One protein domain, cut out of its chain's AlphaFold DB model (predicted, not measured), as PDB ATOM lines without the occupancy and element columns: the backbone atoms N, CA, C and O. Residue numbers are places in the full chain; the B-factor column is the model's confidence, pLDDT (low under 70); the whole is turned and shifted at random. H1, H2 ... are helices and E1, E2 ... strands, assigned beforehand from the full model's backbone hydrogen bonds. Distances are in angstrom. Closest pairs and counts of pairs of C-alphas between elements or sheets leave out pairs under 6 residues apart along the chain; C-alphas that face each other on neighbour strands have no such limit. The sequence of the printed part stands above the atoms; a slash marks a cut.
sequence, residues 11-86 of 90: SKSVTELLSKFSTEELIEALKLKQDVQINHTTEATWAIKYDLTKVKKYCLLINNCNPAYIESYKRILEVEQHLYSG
ATOM      1  N   SER A  11     177.848 187.039 191.736       57.44
ATOM      2  CA  SER A  11     178.763 186.541 192.770       57.44
ATOM      3  C   SER A  11     178.682 187.286 194.108       57.44
ATOM      4  O   SER A  11     178.938 186.682 195.153       57.44
ATOM      5  N   LYS A  12     178.288 188.570 194.118       60.94
ATOM      6  CA  LYS A  12     178.119 189.334 195.370       60.94
ATOM      7  C   LYS A  12     177.013 188.765 196.258       60.94
ATOM      8  O   LYS A  12     177.256 188.571 197.444       60.94
ATOM      9  N   SER A  13     175.851 188.419 195.694       79.12
ATOM     10  CA  SER A  13     174.724 187.912 196.494       79.12
ATOM     11  C   SER A  13     175.005 186.523 197.071       79.12
ATOM     12  O   SER A  13     174.659 186.246 198.217       79.12
ATOM     13  N   VAL A  14     175.693 185.663 196.312       79.25
ATOM     14  CA  VAL A  14     176.094 184.329 196.778       79.25
ATOM     15  C   VAL A  14     177.131 184.437 197.892       79.25
ATOM     16  O   VAL A  14     177.020 183.738 198.893       79.25
ATOM     17  N   THR A  15     178.101 185.345 197.770       82.38
ATOM     18  CA  THR A  15     179.123 185.546 198.810       82.38
ATOM     19  C   THR A  15     178.509 186.086 200.105       82.38
ATOM     20  O   THR A  15     178.815 185.574 201.176       82.38
ATOM     21  N   GLU A  16     177.594 187.058 200.014       87.19
ATOM     22  CA  GLU A  16     176.848 187.606 201.163       87.19
ATOM     23  C   GLU A  16     175.908 186.582 201.821       87.19
ATOM     24  O   GLU A  16     175.618 186.658 203.018       87.19
ATOM     25  N   LEU A  17     175.398 185.620 201.049       87.88
ATOM     26  CA  LEU A  17     174.611 184.512 201.580       87.88
ATOM     27  C   LEU A  17     175.506 183.507 202.312       87.88
ATOM     28  O   LEU A  17     175.191 183.117 203.435       87.88
ATOM     29  N   LEU A  18     176.617 183.106 201.686       87.12
ATOM     30  CA  LEU A  18     177.558 182.130 202.237       87.12
ATOM     31  C   LEU A  18     178.285 182.657 203.478       87.12
ATOM     32  O   LEU A  18     178.569 181.876 204.378       87.12
ATOM     33  N   SER A  19     178.515 183.970 203.584       89.12
ATOM     34  CA  SER A  19     179.153 184.588 204.755       89.12
ATOM     35  C   SER A  19     178.331 184.496 206.043       89.12
ATOM     36  O   SER A  19     178.834 184.839 207.108       89.12
ATOM     37  N   LYS A  20     177.057 184.089 205.962       93.81
ATOM     38  CA  LYS A  20     176.195 183.869 207.135       93.81
ATOM     39  C   LYS A  20     176.435 182.516 207.805       93.81
ATOM     40  O   LYS A  20     175.970 182.333 208.923       93.81
ATOM     41  N   PHE A  21     177.109 181.596 207.119       93.38
ATOM     42  CA  PHE A  21     177.408 180.259 207.620       93.38
ATOM     43  C   PHE A  21     178.813 180.214 208.216       93.38
ATOM     44  O   PHE A  21     179.726 180.892 207.734       93.38
ATOM     45  N   SER A  22     179.002 179.391 209.242       93.69
ATOM     46  CA  SER A  22     180.333 179.088 209.759       93.69
ATOM     47  C   SER A  22     181.125 178.233 208.765       93.69
ATOM     48  O   SER A  22     180.572 177.562 207.887       93.69
ATOM     49  N   THR A  23     182.447 178.217 208.924       90.25
ATOM     50  CA  THR A  23     183.321 177.336 208.142       90.25
ATOM     51  C   THR A  23     182.919 175.869 208.306       90.25
ATOM     52  O   THR A  23     182.872 175.129 207.326       90.25
ATOM     53  N   GLU A  24     182.587 175.445 209.525       92.06
ATOM     54  CA  GLU A  24     182.144 174.087 209.847       92.06
ATOM     55  C   GLU A  24     180.824 173.748 209.150       92.06
ATOM     56  O   GLU A  24     180.713 172.682 208.549       92.06
ATOM     57  N   GLU A  25     179.851 174.663 209.162       94.00
ATOM     58  CA  GLU A  25     178.563 174.469 208.483       94.00
ATOM     59  C   GLU A  25     178.744 174.307 206.969       94.00
ATOM     60  O   GLU A  25     178.154 173.413 206.355       94.00
ATOM     61  N   LEU A  26     179.604 175.129 206.364       91.75
ATOM     62  CA  LEU A  26     179.930 175.030 204.943       91.75
ATOM     63  C   LEU A  26     180.658 173.720 204.619       91.75
ATOM     64  O   LEU A  26     180.357 173.087 203.605       91.75
ATOM     65  N   ILE A  27     181.584 173.285 205.478       90.50
ATOM     66  CA  ILE A  27     182.271 171.998 205.335       90.50
ATOM     67  C   ILE A  27     181.258 170.855 205.383       90.50
ATOM     68  O   ILE A  27     181.246 170.039 204.463       90.50
ATOM     69  N   GLU A  28     180.388 170.796 206.394       92.62
ATOM     70  CA  GLU A  28     179.374 169.739 206.512       92.62
ATOM     71  C   GLU A  28     178.426 169.722 205.306       92.62
ATOM     72  O   GLU A  28     178.153 168.656 204.749       92.62
ATOM     73  N   ALA A  29     178.007 170.889 204.811       92.19
ATOM     74  CA  ALA A  29     177.200 170.983 203.597       92.19
ATOM     75  C   ALA A  29     177.927 170.425 202.359       92.19
ATOM     76  O   ALA A  29     177.319 169.727 201.540       92.19
ATOM     77  N   LEU A  30     179.231 170.690 202.221       91.75
ATOM     78  CA  LEU A  30     180.057 170.146 201.140       91.75
ATOM     79  C   LEU A  30     180.240 168.630 201.259       91.75
ATOM     80  O   LEU A  30     180.308 167.956 200.229       91.75
ATOM     81  N   LYS A  31     180.260 168.065 202.473       89.62
ATOM     82  CA  LYS A  31     180.377 166.609 202.658       89.62
ATOM     83  C   LYS A  31     179.194 165.828 202.094       89.62
ATOM     84  O   LYS A  31     179.353 164.673 201.703       89.62
ATOM     85  N   LEU A  32     178.023 166.455 202.013       92.00
ATOM     86  CA  LEU A  32     176.807 165.844 201.472       92.00
ATOM     87  C   LEU A  32     176.790 165.792 199.934       92.00
ATOM     88  O   LEU A  32     175.919 165.148 199.343       92.00
ATOM     89  N   LYS A  33     177.724 166.469 199.256       93.75
ATOM     90  CA  LYS A  33     177.768 166.561 197.793       93.75
ATOM     91  C   LYS A  33     178.559 165.402 197.182       93.75
ATOM     92  O   LYS A  33     179.728 165.182 197.487       93.75
ATOM     93  N   GLN A  34     177.927 164.666 196.264       90.75
ATOM     94  CA  GLN A  34     178.528 163.479 195.642       90.75
ATOM     95  C   GLN A  34     179.731 163.794 194.746       90.75
ATOM     96  O   GLN A  34     180.612 162.948 194.600       90.75
ATOM     97  N   ASP A  35     179.789 164.988 194.168       94.25
ATOM     98  CA  ASP A  35     180.850 165.473 193.285       94.25
ATOM     99  C   ASP A  35     182.020 166.133 194.034       94.25
ATOM    100  O   ASP A  35     182.997 166.547 193.407       94.25
ATOM    101  N   VAL A  36     181.952 166.175 195.368       93.75
ATOM    102  CA  VAL A  36     183.036 166.634 196.234       93.75
ATOM    103  C   VAL A  36     183.828 165.430 196.748       93.75
ATOM    104  O   VAL A  36     183.284 164.444 197.260       93.75
ATOM    105  N   GLN A  37     185.144 165.492 196.576       93.69
ATOM    106  CA  GLN A  37     186.109 164.623 197.235       93.69
ATOM    107  C   GLN A  37     186.680 165.354 198.444       93.69
ATOM    108  O   GLN A  37     187.094 166.504 198.333       93.69
ATOM    109  N   ILE A  38     186.731 164.681 199.589       91.31
ATOM    110  CA  ILE A  38     187.252 165.251 200.832       91.31
ATOM    111  C   ILE A  38     188.549 164.534 201.170       91.31
ATOM    112  O   ILE A  38     188.586 163.304 201.170       91.31
ATOM    113  N   ASN A  39     189.594 165.292 201.482       91.19
ATOM    114  CA  ASN A  39     190.849 164.745 201.981       91.19
ATOM    115  C   ASN A  39     191.204 165.432 203.296       91.19
ATOM    116  O   ASN A  39     191.204 166.660 203.389       91.19
ATOM    117  N   HIS A  40     191.519 164.621 204.300       91.19
ATOM    118  CA  HIS A  40     192.018 165.082 205.584       91.19
ATOM    119  C   HIS A  40     193.511 164.817 205.639       91.19
ATOM    120  O   HIS A  40     193.946 163.687 205.405       91.19
ATOM    121  N   THR A  41     194.289 165.842 205.960       92.12
ATOM    122  CA  THR A  41     195.687 165.629 206.312       92.12
ATOM    123  C   THR A  41     195.822 165.356 207.800       92.12
ATOM    124  O   THR A  41     194.969 165.732 208.610       92.12
ATOM    125  N   THR A  42     196.904 164.678 208.140       90.25
ATOM    126  CA  THR A  42     197.414 164.530 209.501       90.25
ATOM    127  C   THR A  42     198.599 165.470 209.707       90.25
ATOM    128  O   THR A  42     199.162 165.991 208.739       90.25
ATOM    129  N   GLU A  43     199.047 165.619 210.953       87.06
ATOM    130  CA  GLU A  43     200.220 166.436 211.298       87.06
ATOM    131  C   GLU A  43     201.482 166.058 210.508       87.06
ATOM    132  O   GLU A  43     202.285 166.929 210.178       87.06
ATOM    133  N   ALA A  44     201.618 164.775 210.153       81.19
ATOM    134  CA  ALA A  44     202.758 164.217 209.427       81.19
ATOM    135  C   ALA A  44     202.588 164.215 207.895       81.19
ATOM    136  O   ALA A  44     203.465 163.747 207.166       81.19
ATOM    137  N   THR A  45     201.458 164.694 207.371       87.31
ATOM    138  CA  THR A  45     201.238 164.737 205.920       87.31
ATOM    139  C   THR A  45     202.105 165.829 205.296       87.31
ATOM    140  O   THR A  45     201.972 166.997 205.641       87.31
ATOM    141  N   TRP A  46     202.976 165.468 204.352       83.12
ATOM    142  CA  TRP A  46     203.922 166.403 203.725       83.12
ATOM    143  C   TRP A  46     203.541 166.808 202.292       83.12
ATOM    144  O   TRP A  46     203.925 167.884 201.837       83.12
ATOM    145  N   ALA A  47     202.782 165.967 201.580       85.56
ATOM    146  CA  ALA A  47     202.265 166.254 200.244       85.56
ATOM    147  C   ALA A  47     201.002 165.443 199.932       85.56
ATOM    148  O   ALA A  47     200.805 164.342 200.444       85.56
ATOM    149  N   ILE A  48     200.182 165.979 199.025       87.50
ATOM    150  CA  ILE A  48     199.008 165.310 198.454       87.50
ATOM    151  C   ILE A  48     199.131 165.377 196.939       87.50
ATOM    152  O   ILE A  48     199.476 166.419 196.383       87.50
ATOM    153  N   LYS A  49     198.849 164.261 196.271       91.31
ATOM    154  CA  LYS A  49     198.847 164.158 194.811       91.31
ATOM    155  C   LYS A  49     197.490 163.639 194.360       91.31
ATOM    156  O   LYS A  49     196.966 162.698 194.951       91.31
ATOM    157  N   TYR A  50     196.951 164.247 193.311       91.81
ATOM    158  CA  TYR A  50     195.662 163.875 192.741       91.81
ATOM    159  C   TYR A  50     195.857 163.202 191.387       91.81
ATOM    160  O   TYR A  50     196.542 163.732 190.515       91.81
ATOM    161  N   ASP A  51     195.227 162.042 191.211       92.69
ATOM    162  CA  ASP A  51     195.077 161.408 189.904       92.69
ATOM    163  C   ASP A  51     193.879 162.049 189.194       92.69
ATOM    164  O   ASP A  51     192.727 161.805 189.557       92.69
ATOM    165  N   LEU A  52     194.157 162.875 188.184       90.25
ATOM    166  CA  LEU A  52     193.130 163.632 187.462       90.25
ATOM    167  C   LEU A  52     192.125 162.741 186.718       90.25
ATOM    168  O   LEU A  52     191.053 163.216 186.359       90.25
ATOM    169  N   THR A  53     192.436 161.458 186.507       93.69
ATOM    170  CA  THR A  53     191.509 160.498 185.884       93.69
ATOM    171  C   THR A  53     190.497 159.914 186.872       93.69
ATOM    172  O   THR A  53     189.497 159.333 186.454       93.69
ATOM    173  N   LYS A  54     190.745 160.057 188.181       91.62
ATOM    174  CA  LYS A  54     189.945 159.451 189.262       91.62
ATOM    175  C   LYS A  54     189.353 160.468 190.230       91.62
ATOM    176  O   LYS A  54     188.404 160.143 190.943       91.62
ATOM    177  N   VAL A  55     189.939 161.660 190.307       92.50
ATOM    178  CA  VAL A  55     189.507 162.720 191.216       92.50
ATOM    179  C   VAL A  55     188.093 163.183 190.859       92.50
ATOM    180  O   VAL A  55     187.724 163.264 189.686       92.50
ATOM    181  N   LYS A  56     187.281 163.488 191.873       93.31
ATOM    182  CA  LYS A  56     185.961 164.084 191.639       93.31
ATOM    183  C   LYS A  56     186.090 165.528 191.142       93.31
ATOM    184  O   LYS A  56     187.153 166.138 191.224       93.31
ATOM    185  N   LYS A  57     184.974 166.090 190.665       93.12
ATOM    186  CA  LYS A  57     184.909 167.447 190.099       93.12
ATOM    187  C   LYS A  57     185.450 168.517 191.053       93.12
ATOM    188  O   LYS A  57     186.135 169.433 190.606       93.12
ATOM    189  N   TYR A  58     185.146 168.399 192.344       92.06
ATOM    190  CA  TYR A  58     185.599 169.330 193.372       92.06
ATOM    191  C   TYR A  58     186.391 168.601 194.458       92.06
ATOM    192  O   TYR A  58     186.082 167.464 194.807       92.06
ATOM    193  N   CYS A  59     187.398 169.275 195.018       91.44
ATOM    194  CA  CYS A  59     188.204 168.770 196.126       91.44
ATOM    195  C   CYS A  59     188.146 169.734 197.310       91.44
ATOM    196  O   CYS A  59     188.448 170.917 197.160       91.44
ATOM    197  N   LEU A  60     187.818 169.208 198.485       92.12
ATOM    198  CA  LEU A  60     187.939 169.894 199.763       92.12
ATOM    199  C   LEU A  60     189.124 169.303 200.528       92.12
ATOM    200  O   LEU A  60     189.152 168.107 200.824       92.12
ATOM    201  N   LEU A  61     190.103 170.150 200.841       92.06
ATOM    202  CA  LEU A  61     191.278 169.781 201.619       92.06
ATOM    203  C   LEU A  61     191.188 170.379 203.022       92.06
ATOM    204  O   LEU A  61     191.228 171.597 203.174       92.06
ATOM    205  N   ILE A  62     191.123 169.522 204.038       90.44
ATOM    206  CA  ILE A  62     191.195 169.925 205.444       90.44
ATOM    207  C   ILE A  62     192.630 169.697 205.914       90.44
ATOM    208  O   ILE A  62     193.064 168.556 206.092       90.44
ATOM    209  N   ASN A  63     193.375 170.797 206.043       89.12
ATOM    210  CA  ASN A  63     194.800 170.784 206.340       89.12
ATOM    211  C   ASN A  63     195.067 170.856 207.855       89.12
ATOM    212  O   ASN A  63     194.956 171.925 208.445       89.12
ATOM    213  N   ASN A  64     195.474 169.736 208.448       88.94
ATOM    214  CA  ASN A  64     195.972 169.629 209.821       88.94
ATOM    215  C   ASN A  64     197.492 169.382 209.876       88.94
ATOM    216  O   ASN A  64     197.992 168.817 210.845       88.94
ATOM    217  N   CYS A  65     198.237 169.730 208.825       88.31
ATOM    218  CA  CYS A  65     199.692 169.595 208.819       88.31
ATOM    219  C   CYS A  65     200.316 170.518 209.869       88.31
ATOM    220  O   CYS A  65     199.872 171.653 210.036       88.31
ATOM    221  N   ASN A  66     201.397 170.070 210.511       87.50
ATOM    222  CA  ASN A  66     202.200 170.919 211.387       87.50
ATOM    223  C   ASN A  66     203.300 171.618 210.558       87.50
ATOM    224  O   ASN A  66     204.252 170.949 210.146       87.50
ATOM    225  N   PRO A  67     203.221 172.942 210.309       84.94
ATOM    226  CA  PRO A  67     204.175 173.624 209.436       84.94
ATOM    227  C   PRO A  67     205.618 173.530 209.939       84.94
ATOM    228  O   PRO A  67     206.520 173.277 209.146       84.94
ATOM    229  N   ALA A  68     205.831 173.646 211.254       87.31
ATOM    230  CA  ALA A  68     207.163 173.573 211.851       87.31
ATOM    231  C   ALA A  68     207.787 172.180 211.675       87.31
ATOM    232  O   ALA A  68     208.961 172.057 211.321       87.31
ATOM    233  N   TYR A  69     206.983 171.127 211.860       86.06
ATOM    234  CA  TYR A  69     207.416 169.760 211.581       86.06
ATOM    235  C   TYR A  69     207.803 169.595 210.106       86.06
ATOM    236  O   TYR A  69     208.910 169.143 209.813       86.06
ATOM    237  N   ILE A  70     206.948 170.030 209.176       84.81
ATOM    238  CA  ILE A  70     207.205 169.897 207.736       84.81
ATOM    239  C   ILE A  70     208.442 170.684 207.293       84.81
ATOM    240  O   ILE A  70     209.220 170.183 206.480       84.81
ATOM    241  N   GLU A  71     208.666 171.884 207.821       86.56
ATOM    242  CA  GLU A  71     209.880 172.656 207.542       86.56
ATOM    243  C   GLU A  71     211.141 171.942 208.035       86.56
ATOM    244  O   GLU A  71     212.114 171.832 207.285       86.56
ATOM    245  N   SER A  72     211.126 171.412 209.263       86.31
ATOM    246  CA  SER A  72     212.262 170.646 209.785       86.31
ATOM    247  C   SER A  72     212.542 169.387 208.959       86.31
ATOM    248  O   SER A  72     213.692 169.131 208.605       86.31
ATOM    249  N   TYR A  73     211.497 168.654 208.569       83.19
ATOM    250  CA  TYR A  73     211.603 167.462 207.733       83.19
ATOM    251  C   TYR A  73     212.200 167.772 206.354       83.19
ATOM    252  O   TYR A  73     213.096 167.064 205.896       83.19
ATOM    253  N   LYS A  74     211.772 168.868 205.711       84.94
ATOM    254  CA  LYS A  74     212.334 169.314 204.425       84.94
ATOM    255  C   LYS A  74     213.826 169.623 204.519       84.94
ATOM    256  O   LYS A  74     214.579 169.166 203.669       84.94
ATOM    257  N   ARG A  75     214.260 170.324 205.573       86.88
ATOM    258  CA  ARG A  75     215.688 170.615 205.784       86.88
ATOM    259  C   ARG A  75     216.520 169.346 205.950       86.88
ATOM    260  O   ARG A  75     217.622 169.276 205.423       86.88
ATOM    261  N   ILE A  76     216.002 168.345 206.667       85.69
ATOM    262  CA  ILE A  76     216.688 167.053 206.820       85.69
ATOM    263  C   ILE A  76     216.842 166.372 205.455       85.69
ATOM    264  O   ILE A  76     217.949 165.971 205.109       85.69
ATOM    265  N   LEU A  77     215.774 166.315 204.654       82.81
ATOM    266  CA  LEU A  77     215.825 165.730 203.310       82.81
ATOM    267  C   LEU A  77     216.804 166.456 202.377       82.81
ATOM    268  O   LEU A  77     217.520 165.800 201.627       82.81
ATOM    269  N   GLU A  78     216.858 167.789 202.419       84.12
ATOM    270  CA  GLU A  78     217.820 168.583 201.641       84.12
ATOM    271  C   GLU A  78     219.267 168.250 202.038       84.12
ATOM    272  O   GLU A  78     220.117 168.032 201.173       84.12
ATOM    273  N   VAL A  79     219.547 168.145 203.343       79.62
ATOM    274  CA  VAL A  79     220.873 167.763 203.857       79.62
ATOM    275  C   VAL A  79     221.243 166.341 203.432       79.62
ATOM    276  O   VAL A  79     222.355 166.121 202.952       79.62
ATOM    277  N   GLU A  80     220.326 165.381 203.557       77.56
ATOM    278  CA  GLU A  80     220.548 164.005 203.102       77.56
ATOM    279  C   GLU A  80     220.807 163.956 201.592       77.56
ATOM    280  O   GLU A  80     221.768 163.328 201.147       77.56
ATOM    281  N   GLN A  81     220.019 164.673 200.792       74.25
ATOM    282  CA  GLN A  81     220.202 164.734 199.345       74.25
ATOM    283  C   GLN A  81     221.572 165.314 198.965       74.25
ATOM    284  O   GLN A  81     222.229 164.785 198.066       74.25
ATOM    285  N   HIS A  82     222.048 166.343 199.669       65.25
ATOM    286  CA  HIS A  82     223.394 166.886 199.472       65.25
ATOM    287  C   HIS A  82     224.505 165.900 199.859       65.25
ATOM    288  O   HIS A  82     225.506 165.818 199.147       65.25
ATOM    289  N   LEU A  83     224.324 165.118 200.927       60.56
ATOM    290  CA  LEU A  83     225.288 164.095 201.349       60.56
ATOM    291  C   LEU A  83     225.412 162.956 200.325       60.56
ATOM    292  O   LEU A  83     226.524 162.529 200.022       60.56
ATOM    293  N   TYR A  84     224.300 162.496 199.745       58.66
ATOM    294  CA  TYR A  84     224.313 161.418 198.746       58.66
ATOM    295  C   TYR A  84     224.696 161.880 197.332       58.66
ATOM    296  O   TYR A  84     225.157 161.070 196.531       58.66
ATOM    297  N   SER A  85     224.570 163.173 197.021       58.88
ATOM    298  CA  SER A  85     224.987 163.736 195.722       58.88
ATOM    299  C   SER A  85     226.492 164.039 195.641       58.88
ATOM    300  O   SER A  85     226.994 164.339 194.563       58.88
ATOM    301  N   GLY A  86     227.222 163.960 196.763       55.22
ATOM    302  CA  GLY A  86     228.673 164.183 196.839       55.22
ATOM    303  C   GLY A  86     229.539 162.952 196.536       55.22
ATOM    304  O   GLY A  86     230.754 163.010 196.707       55.22
TER     305      GLY A  86
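This is residues 11 to 86 of the 90 residues of an uncharacterized protein of Bacillus cereus (UniProt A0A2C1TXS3). A small parallel sheet of two strands, E1 and E2, forms the middle of an elongated model, its strands joined by a long loop. H2, then H1, lie towards one end; H3 makes an arm at the other, residues 75 to 86 sticking out. The printed part has 76 residues with H1, H2, E1, E2, H3 in order, class mixed; it is extended, radius of gyration of the C-alphas 18.2 A, spans 58 by 30 by 22 A.

E1, residues 36 to 40, and E2, residues 58 to 62, are parallel at 20 degrees; N 37 and O 58, 2.8 A apart, are within hydrogen-bond range. H2, residues 23 to 31, and E2 are near each other, with 7 pairs of C-alphas within 10 A. H1, residues 11 to 18, is close to H2 but not clearly touching, about perpendicular at 80 degrees; their closest C-alphas, Leu 18 and Leu 26, are 8.0 A apart. H3, residues 67 to 85, is apart from E1. In H1, H2 and H3 every O i to N i+4 pair is within hydrogen-bond range.

E1 measures 13.1 A, E2 13.3 A, H2 12.4 A, H1 10.5 A and H3 26.8 A. H1 begins at C-alpha 11 (178.763, 186.541, 192.770); H3 ends at C-alpha 85 (224.987, 163.736, 195.722).

The farthest C-alphas, of Ser 13 and Gly 86, are 58.9 A apart. The printed part has no cut. E1 to E2 is a long link. Residues 11 to 12 and 82 to 86 have pLDDT under 70.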